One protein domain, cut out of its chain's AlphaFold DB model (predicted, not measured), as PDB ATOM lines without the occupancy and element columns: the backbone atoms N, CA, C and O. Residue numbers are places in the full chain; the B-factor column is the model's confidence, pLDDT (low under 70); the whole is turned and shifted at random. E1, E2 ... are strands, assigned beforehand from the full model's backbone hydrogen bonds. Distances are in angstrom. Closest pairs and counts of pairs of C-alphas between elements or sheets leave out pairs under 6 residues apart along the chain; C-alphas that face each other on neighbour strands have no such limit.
ATOM      1  N   GLY A 116     -47.471 -17.546 -23.285       93.31
ATOM      2  CA  GLY A 116     -46.138 -17.275 -23.794       93.31
ATOM      3  C   GLY A 116     -46.204 -16.422 -25.063       93.31
ATOM      4  O   GLY A 116     -47.272 -16.161 -25.623       93.31
ATOM      5  N   THR A 117     -45.042 -15.987 -25.536       95.06
ATOM      6  CA  THR A 117     -44.890 -15.218 -26.777       95.06
ATOM      7  C   THR A 117     -44.105 -16.032 -27.798       95.06
ATOM      8  O   THR A 117     -43.068 -16.607 -27.470       95.06
ATOM      9  N   VAL A 118     -44.536 -16.028 -29.059       95.81
ATOM     10  CA  VAL A 118     -43.676 -16.446 -30.173       95.81
ATOM     11  C   VAL A 118     -43.323 -15.239 -31.023       95.81
ATOM     12  O   VAL A 118     -44.183 -14.447 -31.400       95.81
ATOM     13  N   THR A 119     -42.039 -15.107 -31.327       95.00
ATOM     14  CA  THR A 119     -41.497 -14.105 -32.248       95.00
ATOM     15  C   THR A 119     -40.766 -14.799 -33.386       95.00
ATOM     16  O   THR A 119     -40.358 -15.951 -33.257       95.00
ATOM     17  N   GLY A 120     -40.560 -14.112 -34.499       90.31
ATOM     18  CA  GLY A 120     -39.713 -14.630 -35.567       90.31
ATOM     19  C   GLY A 120     -39.668 -13.710 -36.772       90.31
ATOM     20  O   GLY A 120     -40.342 -12.677 -36.816       90.31
ATOM     21  N   ILE A 121     -38.871 -14.099 -37.756       84.25
ATOM     22  CA  ILE A 121     -38.778 -13.484 -39.076       84.25
ATOM     23  C   ILE A 121     -39.242 -14.500 -40.121       84.25
ATOM     24  O   ILE A 121     -38.966 -15.693 -40.013       84.25
ATOM     25  N   ILE A 122     -39.921 -14.024 -41.164       88.50
ATOM     26  CA  ILE A 122     -40.173 -14.808 -42.375       88.50
ATOM     27  C   ILE A 122     -39.249 -14.347 -43.497       88.50
ATOM     28  O   ILE A 122     -39.230 -13.161 -43.838       88.50
ATOM     29  N   THR A 123     -38.544 -15.284 -44.127       79.00
ATOM     30  CA  THR A 123     -37.667 -15.042 -45.285       79.00
ATOM     31  C   THR A 123     -38.117 -15.809 -46.532       79.00
ATOM     32  O   THR A 123     -38.813 -16.828 -46.459       79.00
ATOM     33  N   LYS A 124     -37.761 -15.284 -47.716       73.81
ATOM     34  CA  LYS A 124     -37.988 -15.955 -49.008       73.81
ATOM     35  C   LYS A 124     -36.984 -17.107 -49.190       73.81
ATOM     36  O   LYS A 124     -35.864 -16.884 -49.638       73.81
ATOM     37  N   GLY A 125     -37.341 -18.341 -48.845       70.19
ATOM     38  CA  GLY A 125     -36.342 -19.395 -48.600       70.19
ATOM     39  C   GLY A 125     -35.581 -19.132 -47.290       70.19
ATOM     40  O   GLY A 125     -35.824 -18.118 -46.654       70.19
ATOM     41  N   ARG A 126     -34.633 -19.995 -46.888       63.47
ATOM     42  CA  ARG A 126     -33.839 -19.840 -45.635       63.47
ATOM     43  C   ARG A 126     -33.107 -18.501 -45.487       63.47
ATOM     44  O   ARG A 126     -32.586 -18.184 -44.422       63.47
ATOM     45  N   SER A 127     -33.026 -17.767 -46.586       54.56
ATOM     46  CA  SER A 127     -31.892 -16.922 -46.905       54.56
ATOM     47  C   SER A 127     -32.240 -15.766 -47.825       54.56
ATOM     48  O   SER A 127     -31.367 -14.953 -48.081       54.56
ATOM     49  N   GLY A 128     -33.452 -15.701 -48.380       55.91
ATOM     50  CA  GLY A 128     -33.860 -14.600 -49.250       55.91
ATOM     51  C   GLY A 128     -34.424 -13.410 -48.470       55.91
ATOM     52  O   GLY A 128     -34.358 -13.385 -47.239       55.91
ATOM     53  N   PRO A 129     -34.979 -12.409 -49.177       63.09
ATOM     54  CA  PRO A 129     -35.434 -11.166 -48.561       63.09
ATOM     55  C   PRO A 129     -36.521 -11.400 -47.504       63.09
ATOM     56  O   PRO A 129     -37.220 -12.423 -47.553       63.09
ATOM     57  N   PRO A 130     -36.723 -10.437 -46.588       77.69
ATOM     58  CA  PRO A 130     -37.776 -10.535 -45.596       77.69
ATOM     59  C   PRO A 130     -39.144 -10.510 -46.284       77.69
ATOM     60  O   PRO A 130     -39.402  -9.723 -47.202       77.69
ATOM     61  N   VAL A 131     -40.050 -11.378 -45.849       84.31
ATOM     62  CA  VAL A 131     -41.395 -11.489 -46.415       84.31
ATOM     63  C   VAL A 131     -42.329 -10.571 -45.643       84.31
ATOM     64  O   VAL A 131     -43.025 -11.008 -44.734       84.31
ATOM     65  N   ALA A 132     -42.373  -9.296 -46.023       93.44
ATOM     66  CA  ALA A 132     -43.302  -8.319 -45.453       93.44
ATOM     67  C   ALA A 132     -44.759  -8.568 -45.879       93.44
ATOM     68  O   ALA A 132     -45.005  -8.895 -47.042       93.44
ATOM     69  N   GLY A 133     -45.738  -8.386 -44.991       97.19
ATOM     70  CA  GLY A 133     -47.156  -8.583 -45.313       97.19
ATOM     71  C   GLY A 133     -47.576 -10.042 -45.553       97.19
ATOM     72  O   GLY A 133     -48.454 -10.287 -46.377       97.19
ATOM     73  N   ALA A 134     -46.918 -11.008 -44.911       97.88
ATOM     74  CA  ALA A 134     -47.405 -12.383 -44.775       97.88
ATOM     75  C   ALA A 134     -48.223 -12.511 -43.486       97.88
ATOM     76  O   ALA A 134     -47.854 -11.921 -42.471       97.88
ATOM     77  N   THR A 135     -49.301 -13.290 -43.516       98.38
ATOM     78  CA  THR A 135     -50.094 -13.606 -42.322       98.38
ATOM     79  C   THR A 135     -49.511 -14.841 -41.650       98.38
ATOM     80  O   THR A 135     -49.332 -15.854 -42.325       98.38
ATOM     81  N   VAL A 136     -49.252 -14.776 -40.344       98.50
ATOM     82  CA  VAL A 136     -48.913 -15.928 -39.497       98.50
ATOM     83  C   VAL A 136     -50.054 -16.157 -38.521       98.50
ATOM     84  O   VAL A 136     -50.456 -15.230 -37.822       98.50
ATOM     85  N   THR A 137     -50.553 -17.386 -38.469       98.19
ATOM     86  CA  THR A 137     -51.681 -17.786 -37.626       98.19
ATOM     87  C   THR A 137     -51.249 -18.884 -36.659       98.19
ATOM     88  O   THR A 137     -50.656 -19.877 -37.084       98.19
ATOM     89  N   VAL A 138     -51.578 -18.728 -35.375       97.31
ATOM     90  CA  VAL A 138     -51.467 -19.778 -34.355       97.31
ATOM     91  C   VAL A 138     -52.673 -20.703 -34.477       97.31
ATOM     92  O   VAL A 138     -53.812 -20.264 -34.314       97.31
ATOM     93  N   LEU A 139     -52.434 -21.990 -34.725       96.19
ATOM     94  CA  LEU A 139     -53.462 -23.023 -34.804       96.19
ATOM     95  C   LEU A 139     -53.310 -24.044 -33.673       96.19
ATOM     96  O   LEU A 139     -52.266 -24.673 -33.518       96.19
ATOM     97  N   ARG A 140     -54.398 -24.299 -32.943       91.56
ATOM     98  CA  ARG A 140     -54.526 -25.418 -32.001       91.56
ATOM     99  C   ARG A 140     -55.559 -26.403 -32.517       91.56
ATOM    100  O   ARG A 140     -56.734 -26.059 -32.621       91.56
ATOM    101  N   ASN A 141     -55.145 -27.630 -32.834       88.19
ATOM    102  CA  ASN A 141     -56.036 -28.660 -33.392       88.19
ATOM    103  C   ASN A 141     -56.871 -28.144 -34.592       88.19
ATOM    104  O   ASN A 141     -58.047 -28.472 -34.731       88.19
ATOM    105  N   GLY A 142     -56.278 -27.276 -35.424       87.62
ATOM    106  CA  GLY A 142     -56.938 -26.623 -36.563       87.62
ATOM    107  C   GLY A 142     -57.795 -25.386 -36.241       87.62
ATOM    108  O   GLY A 142     -58.325 -24.782 -37.168       87.62
ATOM    109  N   THR A 143     -57.924 -24.987 -34.973       92.19
ATOM    110  CA  THR A 143     -58.629 -23.759 -34.553       92.19
ATOM    111  C   THR A 143     -57.652 -22.592 -34.442       92.19
ATOM    112  O   THR A 143     -56.611 -22.736 -33.808       92.19
ATOM    113  N   GLU A 144     -57.985 -21.443 -35.031       95.12
ATOM    114  CA  GLU A 144     -57.212 -20.202 -34.884       95.12
ATOM    115  C   GLU A 144     -57.316 -19.642 -33.460       95.12
ATOM    116  O   GLU A 144     -58.415 -19.492 -32.925       95.12
ATOM    117  N   MET A 145     -56.158 -19.349 -32.863       91.88
ATOM    118  CA  MET A 145     -56.028 -18.779 -31.516       91.88
ATOM    119  C   MET A 145     -55.600 -17.304 -31.551       91.88
ATOM    120  O   MET A 145     -56.116 -16.504 -30.777       91.88
ATOM    121  N   ASP A 146     -54.668 -16.963 -32.443       95.56
ATOM    122  CA  ASP A 146     -54.132 -15.614 -32.659       95.56
ATOM    123  C   ASP A 146     -53.576 -15.505 -34.090       95.56
ATOM    124  O   ASP A 146     -53.204 -16.521 -34.693       95.56
ATOM    125  N   SER A 147     -53.491 -14.294 -34.643       97.56
ATOM    126  CA  SER A 147     -52.839 -14.056 -35.932       97.56
ATOM    127  C   SER A 147     -52.238 -12.655 -36.074       97.56
ATOM    128  O   SER A 147     -52.759 -11.647 -35.598       97.56
ATOM    129  N   ALA A 148     -51.114 -12.593 -36.786       98.06
ATOM    130  CA  ALA A 148     -50.325 -11.390 -37.009       98.06
ATOM    131  C   ALA A 148     -49.931 -11.266 -38.484       98.06
ATOM    132  O   ALA A 148     -49.928 -12.236 -39.240       98.06
ATOM    133  N   THR A 149     -49.578 -10.053 -38.906       98.19
ATOM    134  CA  THR A 149     -49.020  -9.787 -40.238       98.19
ATOM    135  C   THR A 149     -47.591  -9.280 -40.097       98.19
ATOM    136  O   THR A 149     -47.333  -8.417 -39.260       98.19
ATOM    137  N   THR A 150     -46.673  -9.792 -40.914       97.56
ATOM    138  CA  THR A 150     -45.257  -9.420 -40.837       97.56
ATOM    139  C   THR A 150     -44.982  -7.970 -41.236       97.56
ATOM    140  O   THR A 150     -45.565  -7.442 -42.190       97.56
ATOM    141  N   ASP A 151     -44.032  -7.340 -40.542       94.25
ATOM    142  CA  ASP A 151     -43.556  -5.986 -40.843       94.25
ATOM    143  C   ASP A 151     -42.638  -5.926 -42.085       94.25
ATOM    144  O   ASP A 151     -42.393  -6.924 -42.763       94.25
ATOM    145  N   ALA A 152     -42.104  -4.740 -42.404       85.12
ATOM    146  CA  ALA A 152     -41.185  -4.550 -43.534       85.12
ATOM    147  C   ALA A 152     -39.883  -5.380 -43.435       85.12
ATOM    148  O   ALA A 152     -39.295  -5.711 -44.462       85.12
ATOM    149  N   GLY A 153     -39.452  -5.727 -42.220       80.00
ATOM    150  CA  GLY A 153     -38.328  -6.620 -41.935       80.00
ATOM    151  C   GLY A 153     -38.731  -8.092 -41.814       80.00
ATOM    152  O   GLY A 153     -37.910  -8.903 -41.391       80.00
ATOM    153  N   GLY A 154     -39.967  -8.451 -42.176       86.44
ATOM    154  CA  GLY A 154     -40.480  -9.818 -42.122       86.44
ATOM    155  C   GLY A 154     -40.799 -10.302 -40.707       86.44
ATOM    156  O   GLY A 154     -41.095 -11.483 -40.544       86.44
ATOM    157  N   LYS A 155     -40.735  -9.429 -39.693       91.25
ATOM    158  CA  LYS A 155     -40.905  -9.792 -38.281       91.25
ATOM    159  C   LYS A 155     -42.366  -9.955 -37.909       91.25
ATOM    160  O   LYS A 155     -43.206  -9.180 -38.366       91.25
ATOM    161  N   TYR A 156     -42.645 -10.901 -37.022       96.94
ATOM    162  CA  TYR A 156     -43.947 -11.090 -36.395       96.94
ATOM    163  C   TYR A 156     -43.806 -11.388 -34.895       96.94
ATOM    164  O   TYR A 156     -42.745 -11.809 -34.425       96.94
ATOM    165  N   THR A 157     -44.904 -11.182 -34.169       97.44
ATOM    166  CA  THR A 157     -45.073 -11.519 -32.750       97.44
ATOM    167  C   THR A 157     -46.499 -12.023 -32.553       97.44
ATOM    168  O   THR A 157     -47.424 -11.421 -33.098       97.44
ATOM    169  N   LEU A 158     -46.666 -13.109 -31.801       96.88
ATOM    170  CA  LEU A 158     -47.936 -13.788 -31.526       96.88
ATOM    171  C   LEU A 158     -48.014 -14.192 -30.052       96.88
ATOM    172  O   LEU A 158     -46.998 -14.558 -29.455       96.88
ATOM    173  N   SER A 159     -49.222 -14.189 -29.498       93.62
ATOM    174  CA  SER A 159     -49.520 -14.753 -28.182       93.62
ATOM    175  C   SER A 159     -49.945 -16.214 -28.323       93.62
ATOM    176  O   SER A 159     -50.803 -16.555 -29.136       93.62
ATOM    177  N   VAL A 160     -49.366 -17.092 -27.506       91.94
ATOM    178  CA  VAL A 160     -49.669 -18.529 -27.497       91.94
ATOM    179  C   VAL A 160     -50.027 -18.934 -26.069       91.94
ATOM    180  O   VAL A 160     -49.236 -18.645 -25.174       91.94
ATOM    181  N   PRO A 161     -51.173 -19.590 -25.805       87.75
ATOM    182  CA  PRO A 161     -51.472 -20.038 -24.449       87.75
ATOM    183  C   PRO A 161     -50.451 -21.080 -23.978       87.75
ATOM    184  O   PRO A 161     -50.059 -21.963 -24.743       87.75
ATOM    185  N   ALA A 162     -49.995 -20.928 -22.739       88.81
ATOM    186  CA  ALA A 162     -48.823 -21.599 -22.205       88.81
ATOM    187  C   ALA A 162     -49.021 -23.115 -22.035       88.81
ATOM    188  O   ALA A 162     -50.101 -23.594 -21.702       88.81
ATOM    189  N   GLY A 163     -47.950 -23.881 -22.250       84.38
ATOM    190  CA  GLY A 163     -47.915 -25.339 -22.095       84.38
ATOM    191  C   GLY A 163     -48.631 -26.136 -23.194       84.38
ATOM    192  O   GLY A 163     -48.481 -27.356 -23.252       84.38
ATOM    193  N   ASP A 164     -49.371 -25.478 -24.085       84.00
ATOM    194  CA  ASP A 164     -50.059 -26.122 -25.197       84.00
ATOM    195  C   ASP A 164     -49.167 -26.283 -26.434       84.00
ATOM    196  O   ASP A 164     -48.396 -25.393 -26.795       84.00
ATOM    197  N   SER A 165     -49.348 -27.401 -27.141       90.69
ATOM    198  CA  SER A 165     -48.733 -27.623 -28.449       90.69
ATOM    199  C   SER A 165     -49.583 -26.980 -29.552       90.69
ATOM    200  O   SER A 165     -50.784 -27.248 -29.665       90.69
ATOM    201  N   VAL A 166     -48.964 -26.117 -30.357       94.69
ATOM    202  CA  VAL A 166     -49.594 -25.357 -31.444       94.69
ATOM    203  C   VAL A 166     -48.776 -25.425 -32.730       94.69
ATOM    204  O   VAL A 166     -47.557 -25.595 -32.715       94.69
ATOM    205  N   ASP A 167     -49.451 -25.219 -33.854       97.19
ATOM    206  CA  ASP A 167     -48.809 -24.991 -35.141       97.19
ATOM    207  C   ASP A 167     -48.809 -23.494 -35.461       97.19
ATOM    208  O   ASP A 167     -49.819 -22.814 -35.272       97.19
ATOM    209  N   LEU A 168     -47.717 -22.986 -36.027       97.75
ATOM    210  CA  LEU A 168     -47.723 -21.705 -36.732       97.75
ATOM    211  C   LEU A 168     -47.895 -21.959 -38.221       97.75
ATOM    212  O   LEU A 168     -47.106 -22.698 -38.805       97.75
ATOM    213  N   VAL A 169     -48.883 -21.329 -38.851       98.19
ATOM    214  CA  VAL A 169     -49.092 -21.400 -40.302       98.19
ATOM    215  C   VAL A 169     -48.933 -20.015 -40.915       98.19
ATOM    216  O   VAL A 169     -49.719 -19.110 -40.647       98.19
ATOM    217  N   ALA A 170     -47.910 -19.860 -41.753       98.06
ATOM    218  CA  ALA A 170     -47.654 -18.664 -42.540       98.06
ATOM    219  C   ALA A 170     -48.222 -18.794 -43.957       98.06
ATOM    220  O   ALA A 170     -48.014 -19.801 -44.643       98.06
ATOM    221  N   SER A 171     -48.902 -17.745 -44.422       97.06
ATOM    222  CA  SER A 171     -49.489 -17.669 -45.759       97.06
ATOM    223  C   SER A 171     -49.347 -16.274 -46.375       97.06
ATOM    224  O   SER A 171     -49.362 -15.247 -45.692       97.06
ATOM    225  N   LYS A 172     -49.186 -16.235 -47.702       95.44
ATOM    226  CA  LYS A 172     -49.103 -15.008 -48.495       95.44
ATOM    227  C   LYS A 172     -49.373 -15.330 -49.960       95.44
ATOM    228  O   LYS A 172     -48.802 -16.271 -50.501       95.44
ATOM    229  N   ASN A 173     -50.209 -14.531 -50.618       91.00
ATOM    230  CA  ASN A 173     -50.502 -14.714 -52.038       91.00
ATOM    231  C   ASN A 173     -49.215 -14.664 -52.891       91.00
ATOM    232  O   ASN A 173     -48.407 -13.744 -52.736       91.00
ATOM    233  N   GLY A 174     -49.044 -15.633 -53.794       86.19
ATOM    234  CA  GLY A 174     -47.852 -15.781 -54.634       86.19
ATOM    235  C   GLY A 174     -46.688 -16.555 -54.004       86.19
ATOM    236  O   GLY A 174     -45.692 -16.778 -54.689       86.19
ATOM    237  N   LEU A 175     -46.792 -16.969 -52.736       91.31
ATOM    238  CA  LEU A 175     -45.802 -17.808 -52.057       91.31
ATOM    239  C   LEU A 175     -46.432 -19.122 -51.594       91.31
ATOM    240  O   LEU A 175     -47.599 -19.167 -51.207       91.31
ATOM    241  N   ALA A 176     -45.625 -20.175 -51.601       94.25
ATOM    242  CA  ALA A 176     -45.938 -21.437 -50.957       94.25
ATOM    243  C   ALA A 176     -46.028 -21.245 -49.431       94.25
ATOM    244  O   ALA A 176     -45.256 -20.470 -48.856       94.25
ATOM    245  N   GLY A 177     -46.988 -21.909 -48.788       96.38
ATOM    246  CA  GLY A 177     -47.238 -21.764 -47.354       96.38
ATOM    247  C   GLY A 177     -46.223 -22.512 -46.498       96.38
ATOM    248  O   GLY A 177     -45.549 -23.433 -46.967       96.38
ATOM    249  N   THR A 178     -46.149 -22.140 -45.220       97.12
ATOM    250  CA  THR A 178     -45.189 -22.726 -44.273       97.12
ATOM    251  C   THR A 178     -45.858 -23.060 -42.954       97.12
ATOM    252  O   THR A 178     -46.504 -22.200 -42.366       97.12
ATOM    253  N   ARG A 179     -45.676 -24.288 -42.468       97.81
ATOM    254  CA  ARG A 179     -46.045 -24.712 -41.116       97.81
ATOM    255  C   ARG A 179     -44.789 -24.822 -40.258       97.81
ATOM    256  O   ARG A 179     -43.817 -25.430 -40.693       97.81
ATOM    257  N   PHE A 180     -44.814 -24.316 -39.034       96.62
ATOM    258  CA  PHE A 180     -43.944 -24.802 -37.963       96.62
ATOM    259  C   PHE A 180     -44.832 -25.591 -37.005       96.62
ATOM    260  O   PHE A 180     -45.700 -25.026 -36.348       96.62
ATOM    261  N   GLN A 181     -44.663 -26.908 -37.019       96.25
ATOM    262  CA  GLN A 181     -45.525 -27.871 -36.357       96.25
ATOM    263  C   GLN A 181     -45.072 -28.152 -34.922       96.25
ATOM    264  O   GLN A 181     -43.891 -28.438 -34.696       96.25
ATOM    265  N   GLY A 182     -46.023 -28.164 -33.988       93.56
ATOM    266  CA  GLY A 182     -45.834 -28.669 -32.624       93.56
ATOM    267  C   GLY A 182     -45.018 -27.782 -31.676       93.56
ATOM    268  O   GLY A 182     -44.426 -28.299 -30.728       93.56
ATOM    269  N   ILE A 183     -44.976 -26.466 -31.900       92.06
ATOM    270  CA  ILE A 183     -44.349 -25.512 -30.971       92.06
ATOM    271  C   ILE A 183     -45.070 -25.567 -29.621       92.06
ATOM    272  O   ILE A 183     -46.292 -25.618 -29.568       92.06
ATOM    273  N   THR A 184     -44.309 -25.534 -28.530       91.00
ATOM    274  CA  THR A 184     -44.817 -25.387 -27.158       91.00
ATOM    275  C   THR A 184     -44.057 -24.236 -26.506       91.00
ATOM    276  O   THR A 184     -42.863 -24.087 -26.765       91.00
ATOM    277  N   VAL A 185     -44.734 -23.414 -25.704       90.81
ATOM    278  CA  VAL A 185     -44.157 -22.225 -25.048       90.81
ATOM    279  C   VAL A 185     -44.596 -22.209 -23.586       90.81
ATOM    280  O   VAL A 185     -45.773 -22.441 -23.310       90.81
ATOM    281  N   ALA A 186     -43.690 -21.963 -22.645       89.88
ATOM    282  CA  ALA A 186     -44.019 -21.830 -21.227       89.88
ATOM    283  C   ALA A 186     -44.628 -20.452 -20.884       89.88
ATOM    284  O   ALA A 186     -44.599 -19.513 -21.682       89.88
ATOM    285  N   GLU A 187     -45.188 -20.317 -19.676       89.06
ATOM    286  CA  GLU A 187     -45.733 -19.048 -19.175       89.06
ATOM    287  C   GLU A 187     -44.655 -17.952 -19.193       89.06
ATOM    288  O   GLU A 187     -43.563 -18.126 -18.648       89.06
ATOM    289  N   GLY A 188     -44.946 -16.818 -19.839       88.31
ATOM    290  CA  GLY A 188     -44.026 -15.680 -19.932       88.31
ATOM    291  C   GLY A 188     -42.753 -15.923 -20.759       88.31
ATOM    292  O   GLY A 188     -41.949 -15.002 -20.916       88.31
ATOM    293  N   GLU A 189     -42.556 -17.122 -21.312       92.31
ATOM    294  CA  GLU A 189     -41.434 -17.431 -22.196       92.31
ATOM    295  C   GLU A 189     -41.594 -16.713 -23.546       92.31
ATOM    296  O   GLU A 189     -42.703 -16.478 -24.028       92.31
ATOM    297  N   THR A 190     -40.471 -16.357 -24.172       92.50
ATOM    298  CA  THR A 190     -40.438 -15.907 -25.569       92.50
ATOM    299  C   THR A 190     -39.629 -16.888 -26.406       92.50
ATOM    300  O   THR A 190     -38.408 -16.949 -26.276       92.50
ATOM    301  N   VAL A 191     -40.305 -17.621 -27.290       90.62
ATOM    302  CA  VAL A 191     -39.675 -18.532 -28.257       90.62
ATOM    303  C   VAL A 191     -39.438 -17.799 -29.582       90.62
ATOM    304  O   VAL A 191     -40.248 -16.970 -30.008       90.62
ATOM    305  N   VAL A 192     -38.320 -18.110 -30.245       87.56
ATOM    306  CA  VAL A 192     -38.017 -17.649 -31.608       87.56
ATOM    307  C   VAL A 192     -38.333 -18.767 -32.602       87.56
ATOM    308  O   VAL A 192     -37.846 -19.888 -32.464       87.56
ATOM    309  N   ALA A 193     -39.145 -18.461 -33.609       89.44
ATOM    310  CA  ALA A 193     -39.602 -19.391 -34.633       89.44
ATOM    311  C   ALA A 193     -39.479 -18.762 -36.031       89.44
ATOM    312  O   ALA A 193     -40.459 -18.315 -36.625       89.44
ATOM    313  N   ASP A 194     -38.268 -18.710 -36.581       86.00
ATOM    314  CA  ASP A 194     -38.070 -18.196 -37.940       86.00
ATOM    315  C   ASP A 194     -38.699 -19.134 -38.990       86.00
ATOM    316  O   ASP A 194     -38.571 -20.361 -38.921       86.00
ATOM    317  N   LEU A 195     -39.406 -18.549 -39.965       89.44
ATOM    318  CA  LEU A 195     -40.197 -19.261 -40.975       89.44
ATOM    319  C   LEU A 195     -39.686 -18.990 -42.392       89.44
ATOM    320  O   LEU A 195     -39.113 -17.949 -42.705       89.44
ATOM    321  N   ILE A 196     -39.934 -19.950 -43.281       85.06
ATOM    322  CA  ILE A 196     -39.328 -20.000 -44.611       85.06
ATOM    323  C   ILE A 196     -40.421 -20.171 -45.658       85.06
ATOM    324  O   ILE A 196     -40.946 -21.271 -45.810       85.06
ATOM    325  N   MET A 197     -40.742 -19.117 -46.406       88.06
ATOM    326  CA  MET A 197     -41.710 -19.181 -47.510       88.06
ATOM    327  C   MET A 197     -40.977 -19.143 -48.845       88.06
ATOM    328  O   MET A 197     -40.142 -18.274 -49.053       88.06
ATOM    329  N   GLN A 198     -41.269 -20.040 -49.781       85.06
ATOM    330  CA  GLN A 198     -40.680 -19.986 -51.127       85.06
ATOM    331  C   GLN A 198     -41.712 -19.525 -52.155       85.06
ATOM    332  O   GLN A 198     -42.908 -19.482 -51.877       85.06
ATOM    333  N   GLU A 199     -41.267 -19.173 -53.358       84.94
ATOM    334  CA  GLU A 199     -42.201 -19.029 -54.474       84.94
ATOM    335  C   GLU A 199     -42.753 -20.413 -54.836       84.94
ATOM    336  O   GLU A 199     -42.014 -21.406 -54.882       84.94
ATOM    337  N   TRP A 200     -44.070 -20.478 -55.043       84.81
ATOM    338  CA  TRP A 200     -44.743 -21.694 -55.485       84.81
ATOM    339  C   TRP A 200     -44.193 -22.157 -56.840       84.81
ATOM    340  O   TRP A 200     -43.903 -21.340 -57.717       84.81
ATOM    341  N   LYS A 201     -44.049 -23.468 -57.051       84.50
ATOM    342  CA  LYS A 201     -43.647 -23.969 -58.379       84.50
ATOM    343  C   LYS A 201     -44.805 -23.984 -59.369       84.50
ATOM    344  O   LYS A 201     -44.592 -23.836 -60.572       84.50
ATOM    345  N   ILE A 202     -46.018 -24.187 -58.868       84.94
ATOM    346  CA  ILE A 202     -47.239 -24.354 -59.647       84.94
ATOM    347  C   ILE A 202     -48.195 -23.228 -59.245       84.94
ATOM    348  O   ILE A 202     -48.888 -23.279 -58.230       84.94
ATOM    349  N   SER A 203     -48.166 -22.147 -60.025       83.56
ATOM    350  CA  SER A 203     -48.902 -20.921 -59.706       83.56
ATOM    351  C   SER A 203     -50.416 -21.139 -59.733       83.56
ATOM    352  O   SER A 203     -50.960 -21.571 -60.747       83.56
ATOM    353  N   GLY A 204     -51.101 -20.726 -58.665       77.88
ATOM    354  CA  GLY A 204     -52.559 -20.827 -58.529       77.88
ATOM    355  C   GLY A 204     -53.065 -22.141 -57.926       77.88
ATOM    356  O   GLY A 204     -54.272 -22.276 -57.736       77.88
ATOM    357  N   GLU A 205     -52.168 -23.074 -57.609       88.31
ATOM    358  CA  GLU A 205     -52.477 -24.295 -56.860       88.31
ATOM    359  C   GLU A 205     -52.471 -24.069 -55.336       88.31
ATOM    360  O   GLU A 205     -52.181 -22.969 -54.855       88.31
ATOM    361  N   SER A 206     -52.782 -25.119 -54.564       90.38
ATOM    362  CA  SER A 206     -52.806 -25.059 -53.098       90.38
ATOM    363  C   SER A 206     -51.466 -24.625 -52.495       90.38
ATOM    364  O   SER A 206     -50.397 -25.167 -52.806       90.38
ATOM    365  N   THR A 207     -51.558 -23.656 -51.584       93.75
ATOM    366  CA  THR A 207     -50.462 -23.186 -50.734       93.75
ATOM    367  C   THR A 207     -50.609 -23.654 -49.282       93.75
ATOM    368  O   THR A 207     -49.974 -23.097 -48.389       93.75
ATOM    369  N   LEU A 208     -51.467 -24.646 -49.014       94.44
ATOM    370  CA  LEU A 208     -51.628 -25.204 -47.673       94.44
ATOM    371  C   LEU A 208     -50.370 -26.014 -47.306       94.44
ATOM    372  O   LEU A 208     -50.050 -26.974 -48.011       94.44
ATOM    373  N   PRO A 209     -49.642 -25.671 -46.227       96.38
ATOM    374  CA  PRO A 209     -48.449 -26.415 -45.861       96.38
ATOM    375  C   PRO A 209     -48.779 -27.823 -45.351       96.38
ATOM    376  O   PRO A 209     -49.731 -27.981 -44.568       96.38
ATOM    377  N   PRO A 210     -47.969 -28.828 -45.734       96.56
ATOM    378  CA  PRO A 210     -48.127 -30.193 -45.255       96.56
ATOM    379  C   PRO A 210     -47.936 -30.284 -43.735       96.56
ATOM    380  O   PRO A 210     -47.489 -29.344 -43.072       96.56
ATOM    381  N   SER A 211     -48.266 -31.447 -43.192       95.94
ATOM    382  CA  SER A 211     -47.958 -31.866 -41.828       95.94
ATOM    383  C   SER A 211     -46.936 -33.005 -41.857       95.94
ATOM    384  O   SER A 211     -46.833 -33.732 -42.848       95.94
ATOM    385  N   LEU A 212     -46.178 -33.171 -40.775       95.12
ATOM    386  CA  LEU A 212     -45.217 -34.257 -40.586       95.12
ATOM    387  C   LEU A 212     -45.776 -35.339 -39.665       95.12
ATOM    388  O   LEU A 212     -46.218 -35.050 -38.553       95.12
ATOM    389  N   ILE A 213     -45.648 -36.590 -40.096       93.88
ATOM    390  CA  ILE A 213     -45.764 -37.777 -39.249       93.88
ATOM    391  C   ILE A 213     -44.345 -38.307 -39.046       93.88
ATOM    392  O   ILE A 213     -43.633 -38.593 -40.008       93.88
ATOM    393  N   ILE A 214     -43.907 -38.401 -37.793       94.12
ATOM    394  CA  ILE A 214     -42.521 -38.723 -37.443       94.12
ATOM    395  C   ILE A 214     -42.529 -39.947 -36.533       94.12
ATOM    396  O   ILE A 214     -43.202 -39.966 -35.506       94.12
ATOM    397  N   ASN A 215     -41.795 -40.981 -36.937       93.81
ATOM    398  CA  ASN A 215     -41.731 -42.267 -36.253       93.81
ATOM    399  C   ASN A 215     -40.285 -42.599 -35.867       93.81
ATOM    400  O   ASN A 215     -39.353 -42.271 -36.602       93.81
ATOM    401  N   GLY A 216     -40.115 -43.296 -34.740       88.12
ATOM    402  CA  GLY A 216     -38.807 -43.679 -34.186       88.12
ATOM    403  C   GLY A 216     -38.265 -42.730 -33.112       88.12
ATOM    404  O   GLY A 216     -37.276 -43.050 -32.463       88.12
ATOM    405  N   ILE A 217     -38.934 -41.596 -32.876       91.06
ATOM    406  CA  ILE A 217     -38.517 -40.567 -31.919       91.06
ATOM    407  C   ILE A 217     -39.732 -39.888 -31.272       91.06
ATOM    408  O   ILE A 217     -40.806 -39.836 -31.871       91.06
ATOM    409  N   SER A 218     -39.572 -39.368 -30.054       90.06
ATOM    410  CA  SER A 218     -40.608 -38.633 -29.317       90.06
ATOM    411  C   SER A 218     -40.011 -37.446 -28.550       90.06
ATOM    412  O   SER A 218     -38.861 -37.552 -28.117       90.06
ATOM    413  N   PRO A 219     -40.775 -36.362 -28.304       91.12
ATOM    414  CA  PRO A 219     -40.351 -35.268 -27.430       91.12
ATOM    415  C   PRO A 219     -39.882 -35.767 -26.054       91.12
ATOM    416  O   PRO A 219     -40.532 -36.620 -25.448       91.12
ATOM    417  N   GLY A 220     -38.742 -35.262 -25.579       91.25
ATOM    418  CA  GLY A 220     -38.079 -35.687 -24.340       91.25
ATOM    419  C   GLY A 220     -37.475 -37.100 -24.379       91.25
ATOM    420  O   GLY A 220     -37.046 -37.605 -23.345       91.25
ATOM    421  N   GLY A 221     -37.466 -37.763 -25.540       93.50
ATOM    422  CA  GLY A 221     -36.909 -39.106 -25.701       93.50
ATOM    423  C   GLY A 221     -35.384 -39.125 -25.592       93.50
ATOM    424  O   GLY A 221     -34.717 -38.215 -26.082       93.50
ATOM    425  N   ILE A 222     -34.848 -40.184 -24.980       93.50
ATOM    426  CA  ILE A 222     -33.404 -40.440 -24.907       93.50
ATOM    427  C   ILE A 222     -32.953 -41.152 -26.188       93.50
ATOM    428  O   ILE A 222     -33.544 -42.164 -26.575       93.50
ATOM    429  N   LEU A 223     -31.908 -40.632 -26.829       92.44
ATOM    430  CA  LEU A 223     -31.285 -41.166 -28.036       92.44
ATOM    431  C   LEU A 223     -29.865 -41.648 -27.734       92.44
ATOM    432  O   LEU A 223     -29.153 -41.020 -26.955       92.44
ATOM    433  N   SER A 224     -29.459 -42.749 -28.363       89.81
ATOM    434  CA  SER A 224     -28.157 -43.380 -28.137       89.81
ATOM    435  C   SER A 224     -27.777 -44.250 -29.335       89.81
ATOM    436  O   SER A 224     -28.644 -44.929 -29.903       89.81
ATOM    437  N   GLY A 225     -26.502 -44.276 -29.732       86.25
ATOM    438  CA  GLY A 225     -26.050 -45.115 -30.843       86.25
ATOM    439  C   GLY A 225     -26.566 -44.642 -32.206       86.25
ATOM    440  O   GLY A 225     -26.462 -43.471 -32.565       86.25
ATOM    441  N   THR A 226     -27.124 -45.559 -33.002       89.00
ATOM    442  CA  THR A 226     -27.775 -45.236 -34.286       89.00
ATOM    443  C   THR A 226     -29.291 -45.332 -34.147       89.00
ATOM    444  O   THR A 226     -29.812 -46.399 -33.824       89.00
ATOM    445  N   VAL A 227     -29.989 -44.230 -34.427       91.31
ATOM    446  CA  VAL A 227     -31.450 -44.107 -34.338       91.31
ATOM    447  C   VAL A 227     -32.061 -43.982 -35.733       91.31
ATOM    448  O   VAL A 227     -31.647 -43.150 -36.542       91.31
ATOM    449  N   ASP A 228     -33.076 -44.804 -35.994       93.44
ATOM    450  CA  ASP A 228     -33.900 -44.753 -37.201       93.44
ATOM    451  C   ASP A 228     -35.027 -43.726 -37.027       93.44
ATOM    452  O   ASP A 228     -35.940 -43.933 -36.227       93.44
ATOM    453  N   VAL A 229     -35.005 -42.643 -37.809       93.50
ATOM    454  CA  VAL A 229     -36.099 -41.663 -37.878       93.50
ATOM    455  C   VAL A 229     -36.784 -41.774 -39.235       93.50
ATOM    456  O   VAL A 229     -36.186 -41.463 -40.265       93.50
ATOM    457  N   ASN A 230     -38.045 -42.208 -39.255       94.44
ATOM    458  CA  ASN A 230     -38.866 -42.223 -40.467       94.44
ATOM    459  C   ASN A 230     -39.782 -40.997 -40.493       94.44
ATOM    460  O   ASN A 230     -40.578 -40.800 -39.570       94.44
ATOM    461  N   VAL A 231     -39.674 -40.203 -41.556       94.69
ATOM    462  CA  VAL A 231     -40.462 -38.984 -41.764       94.69
ATOM    463  C   VAL A 231     -41.446 -39.193 -42.913       94.69
ATOM    464  O   VAL A 231     -41.071 -39.605 -44.007       94.69
ATOM    465  N   GLU A 232     -42.711 -38.867 -42.691       93.31
ATOM    466  CA  GLU A 232     -43.761 -38.886 -43.707       93.31
ATOM    467  C   GLU A 232     -44.425 -37.506 -43.772       93.31
ATOM    468  O   GLU A 232     -44.582 -36.840 -42.749       93.31
ATOM    469  N   LEU A 233     -44.776 -37.056 -44.981       94.38
ATOM    470  CA  LEU A 233     -45.500 -35.802 -45.201       94.38
ATOM    471  C   LEU A 233     -46.931 -36.119 -45.614       94.38
ATOM    472  O   LEU A 233     -47.150 -36.906 -46.536       94.38
ATOM    473  N   GLU A 234     -47.879 -35.438 -44.984       94.56
ATOM    474  CA  GLU A 234     -49.293 -35.454 -45.347       94.56
ATOM    475  C   GLU A 234     -49.706 -34.057 -45.831       94.56
ATOM    476  O   GLU A 234     -49.514 -33.067 -45.129       94.56
ATOM    477  N   GLY A 235     -50.246 -33.958 -47.046       93.44
ATOM    478  CA  GLY A 235     -50.638 -32.693 -47.664       93.44
ATOM    479  C   GLY A 235     -51.100 -32.871 -49.110       93.44
ATOM    480  O   GLY A 235     -51.143 -33.990 -49.623       93.44
ATOM    481  N   ASP A 236     -51.432 -31.761 -49.772       94.06
ATOM    482  CA  ASP A 236     -51.984 -31.762 -51.138       94.06
ATOM    483  C   ASP A 236     -50.973 -32.221 -52.208       94.06
ATOM    484  O   ASP A 236     -51.362 -32.692 -53.279       94.06
ATOM    485  N   PHE A 237     -49.673 -32.112 -51.916       93.38
ATOM    486  CA  PHE A 237     -48.577 -32.503 -52.801       93.38
ATOM    487  C   PHE A 237     -47.657 -33.533 -52.134       93.38
ATOM    488  O   PHE A 237     -47.457 -33.495 -50.918       93.38
ATOM    489  N   PRO A 238     -47.040 -34.438 -52.918       91.75
ATOM    490  CA  PRO A 238     -46.042 -35.357 -52.392       91.75
ATOM    491  C   PRO A 238     -44.797 -34.602 -51.911       91.75
ATOM    492  O   PRO A 238     -44.434 -33.550 -52.445       91.75
ATOM    493  N   ALA A 239     -44.111 -35.191 -50.932       91.25
ATOM    494  CA  ALA A 239     -42.801 -34.735 -50.491       91.25
ATOM    495  C   ALA A 239     -41.803 -34.696 -51.657       91.25
ATOM    496  O   ALA A 239     -41.665 -35.659 -52.411       91.25
ATOM    497  N   ARG A 240     -41.062 -33.593 -51.743       87.94
ATOM    498  CA  ARG A 240     -39.951 -33.389 -52.674       87.94
ATOM    499  C   ARG A 240     -38.602 -33.540 -51.990       87.94
ATOM    500  O   ARG A 240     -37.659 -34.052 -52.579       87.94
ATOM    501  N   ALA A 241     -38.471 -33.032 -50.767       88.00
ATOM    502  CA  ALA A 241     -37.224 -33.105 -50.018       88.00
ATOM    503  C   ALA A 241     -37.475 -33.031 -48.514       88.00
ATOM    504  O   ALA A 241     -38.243 -32.185 -48.061       88.00
ATOM    505  N   VAL A 242     -36.772 -33.866 -47.756       89.62
ATOM    506  CA  VAL A 242     -36.728 -33.851 -46.289       89.62
ATOM    507  C   VAL A 242     -35.273 -33.687 -45.853       89.62
ATOM    508  O   VAL A 242     -34.390 -34.342 -46.411       89.62
ATOM    509  N   TYR A 243     -35.035 -32.818 -44.875       85.25
ATOM    510  CA  TYR A 243     -33.740 -32.555 -44.246       85.25
ATOM    511  C   TYR A 243     -33.903 -32.729 -42.738       85.25
ATOM    512  O   TYR A 243     -34.897 -32.260 -42.175       85.25
ATOM    513  N   VAL A 244     -32.945 -33.401 -42.106       85.19
ATOM    514  CA  VAL A 244     -33.003 -33.782 -40.693       85.19
ATOM    515  C   VAL A 244     -31.632 -33.576 -40.068       85.19
ATOM    516  O   VAL A 244     -30.663 -34.132 -40.573       85.19
ATOM    517  N   GLU A 245     -31.577 -32.825 -38.971       81.56
ATOM    518  CA  GLU A 245     -30.340 -32.524 -38.246       81.56
ATOM    519  C   GLU A 245     -30.583 -32.481 -36.732       81.56
ATOM    520  O   GLU A 245     -31.705 -32.209 -36.293       81.56
ATOM    521  N   ILE A 246     -29.561 -32.770 -35.919       80.69
ATOM    522  CA  ILE A 246     -29.656 -32.678 -34.456       80.69
ATOM    523  C   ILE A 246     -29.004 -31.383 -33.964       80.69
ATOM    524  O   ILE A 246     -27.836 -31.099 -34.207       80.69
ATOM    525  N   GLY A 247     -29.787 -30.594 -33.236       71.06
ATOM    526  CA  GLY A 247     -29.386 -29.408 -32.493       71.06
ATOM    527  C   GLY A 247     -29.092 -28.156 -33.333       71.06
ATOM    528  O   GLY A 247     -29.251 -27.046 -32.832       71.06
ATOM    529  N   ALA A 248     -28.731 -28.285 -34.609       65.75
ATOM    530  CA  ALA A 248     -28.581 -27.134 -35.496       65.75
ATOM    531  C   ALA A 248     -29.918 -26.736 -36.156       65.75
ATOM    532  O   ALA A 248     -30.632 -27.558 -36.729       65.75
ATOM    533  N   GLU A 249     -30.242 -25.439 -36.150       57.09
ATOM    534  CA  GLU A 249     -31.410 -24.881 -36.867       57.09
ATOM    535  C   GLU A 249     -31.164 -24.716 -38.383       57.09
ATOM    536  O   GLU A 249     -32.085 -24.529 -39.194       57.09
ATOM    537  N   PHE A 250     -29.888 -24.781 -38.765       58.38
ATOM    538  CA  PHE A 250     -29.374 -24.642 -40.119       58.38
ATOM    539  C   PHE A 250     -28.802 -26.001 -40.539       58.38
ATOM    540  O   PHE A 250     -27.621 -26.251 -40.311       58.38
ATOM    541  N   PRO A 251     -29.627 -26.897 -41.117       51.97
ATOM    542  CA  PRO A 251     -29.228 -28.266 -41.386       51.97
ATOM    543  C   PRO A 251     -28.253 -28.302 -42.559       51.97
ATOM    544  O   PRO A 251     -28.649 -28.377 -43.724       51.97
ATOM    545  N   PHE A 252     -26.969 -28.266 -42.237       51.34
ATOM    546  CA  PHE A 252     -26.032 -29.121 -42.936       51.34
ATOM    547  C   PHE A 252     -26.293 -30.563 -42.479       51.34
ATOM    548  O   PHE A 252     -26.526 -30.779 -41.301       51.34
ATOM    549  N   TYR A 253     -26.244 -31.511 -43.423       63.06
ATOM    550  CA  TYR A 253     -26.426 -32.968 -43.259       63.06
ATOM    551  C   TYR A 253     -27.852 -33.554 -43.341       63.06
ATOM    552  O   TYR A 253     -28.839 -32.870 -43.604       63.06
ATOM    553  N   SER A 254     -27.851 -34.894 -43.430       69.12
ATOM    554  CA  SER A 254     -28.943 -35.833 -43.739       69.12
ATOM    555  C   SER A 254     -30.142 -35.278 -44.524       69.12
ATOM    556  O   SER A 254     -31.182 -34.919 -43.974       69.12
ATOM    557  N   SER A 255     -30.037 -35.319 -45.858       82.56
ATOM    558  CA  SER A 255     -31.136 -34.984 -46.773       82.56
ATOM    559  C   SER A 255     -31.557 -36.161 -47.652       82.56
ATOM    560  O   SER A 255     -30.736 -36.986 -48.059       82.56
ATOM    561  N   LYS A 256     -32.852 -36.226 -47.971       84.38
ATOM    562  CA  LYS A 256     -33.421 -37.174 -48.934       84.38
ATOM    563  C   LYS A 256     -34.438 -36.483 -49.831       84.38
ATOM    564  O   LYS A 256     -35.392 -35.880 -49.350       84.38
ATOM    565  N   GLU A 257     -34.254 -36.635 -51.140       86.94
ATOM    566  CA  GLU A 257     -35.151 -36.094 -52.177       86.94
ATOM    567  C   GLU A 257     -36.104 -37.165 -52.755       86.94
ATOM    568  O   GLU A 257     -36.890 -36.891 -53.650       86.94
ATOM    569  N   ASN A 258     -36.052 -38.406 -52.252       85.19
ATOM    570  CA  ASN A 258     -36.927 -39.508 -52.667       85.19
ATOM    571  C   ASN A 258     -37.295 -40.399 -51.461       85.19
ATOM    572  O   ASN A 258     -36.439 -40.608 -50.593       85.19
ATOM    573  N   PRO A 259     -38.515 -40.968 -51.412       86.31
ATOM    574  CA  PRO A 259     -38.912 -41.903 -50.364       86.31
ATOM    575  C   PRO A 259     -38.204 -43.270 -50.511       86.31
ATOM    576  O   PRO A 259     -37.842 -43.660 -51.625       86.31
ATOM    577  N   PRO A 260     -38.045 -44.048 -49.420       90.88
ATOM    578  CA  PRO A 260     -38.462 -43.733 -48.053       90.88
ATOM    579  C   PRO A 260     -37.524 -42.728 -47.365       90.88
ATOM    580  O   PRO A 260     -36.293 -42.885 -47.376       90.88
ATOM    581  N   TYR A 261     -38.115 -41.735 -46.695       93.69
ATOM    582  CA  TYR A 261     -37.415 -40.716 -45.900       93.69
ATOM    583  C   TYR A 261     -37.045 -41.252 -44.503       93.69
ATOM    584  O   TYR A 261     -37.335 -40.652 -43.472       93.69
ATOM    585  N   LEU A 262     -36.406 -42.424 -44.501       93.56
ATOM    586  CA  LEU A 262     -35.793 -43.054 -43.339       93.56
ATOM    587  C   LEU A 262     -34.362 -42.535 -43.171       93.56
ATOM    588  O   LEU A 262     -33.530 -42.741 -44.059       93.56
ATOM    589  N   PHE A 263     -34.067 -41.894 -42.052       91.38
ATOM    590  CA  PHE A 263     -32.751 -41.374 -41.704       91.38
ATOM    591  C   PHE A 263     -32.119 -42.255 -40.629       91.38
ATOM    592  O   PHE A 263     -32.779 -42.628 -39.667       91.38
ATOM    593  N   ASN A 264     -30.852 -42.618 -40.816       90.56
ATOM    594  CA  ASN A 264     -30.043 -43.339 -39.832       90.56
ATOM    595  C   ASN A 264     -29.140 -42.304 -39.166       90.56
ATOM    596  O   ASN A 264     -28.126 -41.908 -39.740       90.56
ATOM    597  N   ILE A 265     -29.552 -41.812 -38.002       86.44
ATOM    598  CA  ILE A 265     -28.842 -40.757 -37.286       86.44
ATOM    599  C   ILE A 265     -27.896 -41.416 -36.293       86.44
ATOM    600  O   ILE A 265     -28.338 -42.096 -35.370       86.44
ATOM    601  N   ASN A 266     -26.590 -41.230 -36.485       83.69
ATOM    602  CA  ASN A 266     -25.592 -41.681 -35.524       83.69
ATOM    603  C   ASN A 266     -25.434 -40.624 -34.423       83.69
ATOM    604  O   ASN A 266     -24.734 -39.630 -34.610       83.69
ATOM    605  N   THR A 267     -26.114 -40.836 -33.299       83.81
ATOM    606  CA  THR A 267     -26.129 -39.913 -32.158       83.81
ATOM    607  C   THR A 267     -24.803 -39.826 -31.416       83.81
ATOM    608  O   THR A 267     -24.558 -38.807 -30.778       83.81
ATOM    609  N   ASN A 268     -23.887 -40.783 -31.624       76.38
ATOM    610  CA  ASN A 268     -22.515 -40.679 -31.125       76.38
ATOM    611  C   ASN A 268     -21.779 -39.455 -31.686       76.38
ATOM    612  O   ASN A 268     -20.763 -39.101 -31.125       76.38
ATOM    613  N   ARG A 269     -22.240 -38.811 -32.773       73.56
ATOM    614  CA  ARG A 269     -21.630 -37.585 -33.334       73.56
ATOM    615  C   ARG A 269     -22.077 -36.280 -32.670       73.56
ATOM    616  O   ARG A 269     -21.772 -35.208 -33.178       73.56
ATOM    617  N   TYR A 270     -22.825 -36.352 -31.577       76.81
ATOM    618  CA  TYR A 270     -23.422 -35.193 -30.922       76.81
ATOM    619  C   TYR A 270     -23.206 -35.293 -29.409       76.81
ATOM    620  O   TYR A 270     -23.101 -36.405 -28.888       76.81
ATOM    621  N   PRO A 271     -23.117 -34.161 -28.695       72.69
ATOM    622  CA  PRO A 271     -22.866 -34.183 -27.264       72.69
ATOM    623  C   PRO A 271     -24.068 -34.718 -26.475       72.69
ATOM    624  O   PRO A 271     -25.209 -34.371 -26.775       72.69
ATOM    625  N   ASP A 272     -23.798 -35.513 -25.435       80.50
ATOM    626  CA  ASP A 272     -24.810 -35.931 -24.458       80.50
ATOM    627  C   ASP A 272     -25.420 -34.711 -23.738       80.50
ATOM    628  O   ASP A 272     -24.732 -33.734 -23.430       80.50
ATOM    629  N   GLY A 273     -26.717 -34.784 -23.430       82.44
ATOM    630  CA  GLY A 273     -27.489 -33.703 -22.813       82.44
ATOM    631  C   GLY A 273     -28.747 -33.319 -23.594       82.44
ATOM    632  O   GLY A 273     -29.206 -34.051 -24.470       82.44
ATOM    633  N   GLU A 274     -29.340 -32.176 -23.241       87.25
ATOM    634  CA  GLU A 274     -30.518 -31.637 -23.930       87.25
ATOM    635  C   GLU A 274     -30.159 -31.154 -25.342       87.25
ATOM    636  O   GLU A 274     -29.200 -30.412 -25.546       87.25
ATOM    637  N   SER A 275     -30.960 -31.565 -26.321       87.75
ATOM    638  CA  SER A 275     -30.828 -31.185 -27.726       87.75
ATOM    639  C   SER A 275     -32.212 -31.192 -28.392       87.75
ATOM    640  O   SER A 275     -33.244 -31.333 -27.732       87.75
ATOM    641  N   PHE A 276     -32.276 -31.039 -29.710       89.12
ATOM    642  CA  PHE A 276     -33.517 -31.188 -30.470       89.12
ATOM    643  C   PHE A 276     -33.258 -31.799 -31.842       89.12
ATOM    644  O   PHE A 276     -32.257 -31.504 -32.480       89.12
ATOM    645  N   LEU A 277     -34.186 -32.607 -32.343       88.69
ATOM    646  CA  LEU A 277     -34.213 -32.964 -33.752       88.69
ATOM    647  C   LEU A 277     -34.907 -31.842 -34.529       88.69
ATOM    648  O   LEU A 277     -36.093 -31.577 -34.314       88.69
ATOM    649  N   TYR A 278     -34.176 -31.194 -35.428       87.00
ATOM    650  CA  TYR A 278     -34.700 -30.205 -36.357       87.00
ATOM    651  C   TYR A 278     -35.026 -30.885 -37.689       87.00
ATOM    652  O   TYR A 278     -34.154 -31.461 -38.341       87.00
ATOM    653  N   ILE A 279     -36.285 -30.802 -38.116       89.94
ATOM    654  CA  ILE A 279     -36.727 -31.327 -39.411       89.94
ATOM    655  C   ILE A 279     -37.311 -30.181 -40.222       89.94
ATOM    656  O   ILE A 279     -38.170 -29.444 -39.741       89.94
ATOM    657  N   ILE A 280     -36.889 -30.073 -41.480       88.88
ATOM    658  CA  ILE A 280     -37.587 -29.288 -42.497       88.88
ATOM    659  C   ILE A 280     -37.906 -30.180 -43.689       88.88
ATOM    660  O   ILE A 280     -37.065 -30.948 -44.161       88.88
ATOM    661  N   ALA A 281     -39.110 -30.044 -44.220       91.31
ATOM    662  CA  ALA A 281     -39.503 -30.706 -45.444       91.31
ATOM    663  C   ALA A 281     -40.244 -29.764 -46.387       91.31
ATOM    664  O   ALA A 281     -40.874 -28.790 -45.969       91.31
ATOM    665  N   TYR A 282     -40.141 -30.079 -47.671       91.12
ATOM    666  CA  TYR A 282     -40.802 -29.380 -48.759       91.12
ATOM    667  C   TYR A 282     -41.577 -30.372 -49.612       91.12
ATOM    668  O   TYR A 282     -41.064 -31.451 -49.928       91.12
ATOM    669  N   ASP A 283     -42.765 -29.972 -50.044       94.06
ATOM    670  CA  ASP A 283     -43.508 -30.659 -51.094       94.06
ATOM    671  C   ASP A 283     -43.054 -30.224 -52.508       94.06
ATOM    672  O   ASP A 283     -42.140 -29.401 -52.688       94.06
ATOM    673  N   GLU A 284     -43.673 -30.802 -53.540       91.38
ATOM    674  CA  GLU A 284     -43.386 -30.440 -54.934       91.38
ATOM    675  C   GLU A 284     -43.783 -29.007 -55.323       91.38
ATOM    676  O   GLU A 284     -43.160 -28.440 -56.225       91.38
ATOM    677  N   ASN A 285     -44.736 -28.379 -54.628       92.62
ATOM    678  CA  ASN A 285     -45.097 -26.975 -54.840       92.62
ATOM    679  C   ASN A 285     -44.229 -25.991 -54.022       92.62
ATOM    680  O   ASN A 285     -44.418 -24.782 -54.125       92.62
ATOM    681  N   ASN A 286     -43.237 -26.494 -53.275       90.00
ATOM    682  CA  ASN A 286     -42.424 -25.787 -52.276       90.00
ATOM    683  C   ASN A 286     -43.156 -25.380 -50.985       90.00
ATOM    684  O   ASN A 286     -42.579 -24.612 -50.209       90.00
ATOM    685  N   ASN A 287     -44.362 -25.886 -50.700       94.69
ATOM    686  CA  ASN A 287     -44.933 -25.672 -49.373       94.69
ATOM    687  C   ASN A 287     -44.068 -26.392 -48.342       94.69
ATOM    688  O   ASN A 287     -43.531 -27.475 -48.592       94.69
ATOM    689  N   CYS A 288     -43.897 -25.749 -47.196       93.50
ATOM    690  CA  CYS A 288     -42.882 -26.095 -46.224       93.50
ATOM    691  C   CYS A 288     -43.514 -26.536 -44.907       93.50
ATOM    692  O   CYS A 288     -44.497 -25.956 -44.448       93.50
ATOM    693  N   VAL A 289     -42.907 -27.527 -44.263       96.12
ATOM    694  CA  VAL A 289     -43.178 -27.860 -42.868       96.12
ATOM    695  C   VAL A 289     -41.865 -27.987 -42.104       96.12
ATOM    696  O   VAL A 289     -40.907 -28.594 -42.580       96.12
ATOM    697  N   ILE A 290     -41.822 -27.370 -40.931       93.00
ATOM    698  CA  ILE A 290     -40.700 -27.330 -39.996       93.00
ATOM    699  C   ILE A 290     -41.184 -27.945 -38.682       93.00
ATOM    700  O   ILE A 290     -42.330 -27.729 -38.294       93.00
ATOM    701  N   THR A 291     -40.338 -28.668 -37.959       92.94
ATOM    702  CA  THR A 291     -40.587 -28.970 -36.543       92.94
ATOM    703  C   THR A 291     -39.283 -29.065 -35.758       92.94
ATOM    704  O   THR A 291     -38.208 -29.268 -36.330       92.94
ATOM    705  N   ARG A 292     -39.394 -28.914 -34.436       90.75
ATOM    706  CA  ARG A 292     -38.332 -29.176 -33.465       90.75
ATOM    707  C   ARG A 292     -38.871 -30.155 -32.438       90.75
ATOM    708  O   ARG A 292     -39.837 -29.848 -31.747       90.75
ATOM    709  N   ILE A 293     -38.243 -31.316 -32.337       92.00
ATOM    710  CA  ILE A 293     -38.566 -32.316 -31.321       92.00
ATOM    711  C   ILE A 293     -37.465 -32.235 -30.263       92.00
ATOM    712  O   ILE A 293     -36.343 -32.612 -30.587       92.00
ATOM    713  N   PRO A 294     -37.720 -31.745 -29.036       91.88
ATOM    714  CA  PRO A 294     -36.712 -31.766 -27.977       91.88
ATOM    715  C   PRO A 294     -36.358 -33.215 -27.634       91.88
ATOM    716  O   PRO A 294     -37.241 -34.072 -27.582       91.88
ATOM    717  N   VAL A 295     -35.080 -33.503 -27.417       93.81
ATOM    718  CA  VAL A 295     -34.543 -34.848 -27.157       93.81
ATOM    719  C   VAL A 295     -33.411 -34.767 -26.139       93.81
ATOM    720  O   VAL A 295     -32.860 -33.697 -25.895       93.81
ATOM    721  N   ILE A 296     -33.045 -35.908 -25.569       92.31
ATOM    722  CA  ILE A 296     -31.847 -36.052 -24.743       92.31
ATOM    723  C   ILE A 296     -30.912 -37.015 -25.466       92.31
ATOM    724  O   ILE A 296     -31.348 -38.074 -25.907       92.31
ATOM    725  N   ILE A 297     -29.641 -36.666 -25.598       88.12
ATOM    726  CA  ILE A 297     -28.606 -37.565 -26.115       88.12
ATOM    727  C   ILE A 297     -27.898 -38.195 -24.908       88.12
ATOM    728  O   ILE A 297     -27.582 -37.490 -23.950       88.12
ATOM    729  N   ASP A 298     -27.730 -39.516 -24.919       89.06
ATOM    730  CA  ASP A 298     -27.061 -40.294 -23.866       89.06
ATOM    731  C   ASP A 298     -26.348 -41.498 -24.501       89.06
ATOM    732  O   ASP A 298     -26.887 -42.607 -24.591       89.06
TER     733      ASP A 298
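AT A GLANCE: This is residues 116 to 298 of the 573 residues of the protein "Carboxypeptidase regulatory-like domain-containing protein" of Clostridia bacterium (UniProt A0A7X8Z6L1). Two lobes of strands stand side by side, joined by one long, strongly twisted sheet that runs through both. In the first lobe a small sheet of E1, E4, E7 and E8 packs partly face to face with E2, E3, E5 and E6; in the second, E9, E11 and E13 lie over E12, E14 and E15 as a sandwich. The printed part has 183 residues with fifteen named strands, E1 to E15 in order, and no named helix: all strand. The sheets of eight and four strands are branched, with parallel and antiparallel pairs; E9, E11, E13, in that order, is antiparallel. The whole is compact, with a radius of gyration of the C-alphas of 16.0 A and spans of 44 by 40 by 29 A.

HOW THE PARTS SIT: Start at E1, residues 116 to 124: E4, residues 155 to 161, is its antiparallel neighbour, with N 118 and O 158 2.9 A apart. On the other side E7, residues 190 to 192, is parallel to E1, with N 119 and O 191 at 2.9 A; E7 runs on into E8, residues 195 to 197, also parallel to E1, with N 197 and O 123 at 3.0 A. Next look at the hairpin of E2, residues 135 to 140, and E3, residues 143 to 149, where N 138 and O 146 are 2.8 A apart. The closest C-alphas of E3 and E4 are those of Ala 148 and Tyr 156, 6.4 A apart. E5, residues 165 to 171, is antiparallel to E2, N 137 to O 169 at 2.9 A, and forms a hairpin with E6, residues 178 to 184, N 168 to O 180 at 2.9 A. E6 is parallel to E15, residues 288 to 297, at 31 degrees, with N 181 and O 290 at 2.8 A. E15 bends by 50 degrees at residue 294, and E10, residues 221 to 223, is parallel to it beyond, N 223 to O 296 at 2.8 A. On its other side, E14, residues 273 to 283, forms a hairpin with E15, N 277 to O 293 at 2.8 A; E12, residues 239 to 246, is antiparallel to E14, N 243 to O 280 at 2.9 A. The sandwich, two sheets face to face, is made of this sheet and that of E9, residues 211 to 215, E11, residues 226 to 234, and E13, residues 262 to 266, the parts that face each other 9.7 A centre to centre; N 213 and O 232, of E9 and E11, and N 229 and O 263, of E11 and E13, are each 2.9 A apart.

IN THESE COORDINATES: Find C-alpha 116 at (-46.138, -17.275, -23.794), where E1 begins its 26.5 A. E14 is longest by residues, at 32.6 A; E15 measures 27.2 A and ends at C-alpha 297, (-28.606, -37.565, -26.115).

THE WHOLE: The C-alphas farthest apart, of Gly 204 and Asp 298, are 47.2 A apart. The printed part has no cut; the links E8 to E9 and E12 to E13 are long. Look for pLDDT under 70 at residues 126 to 129 and 248 to 254.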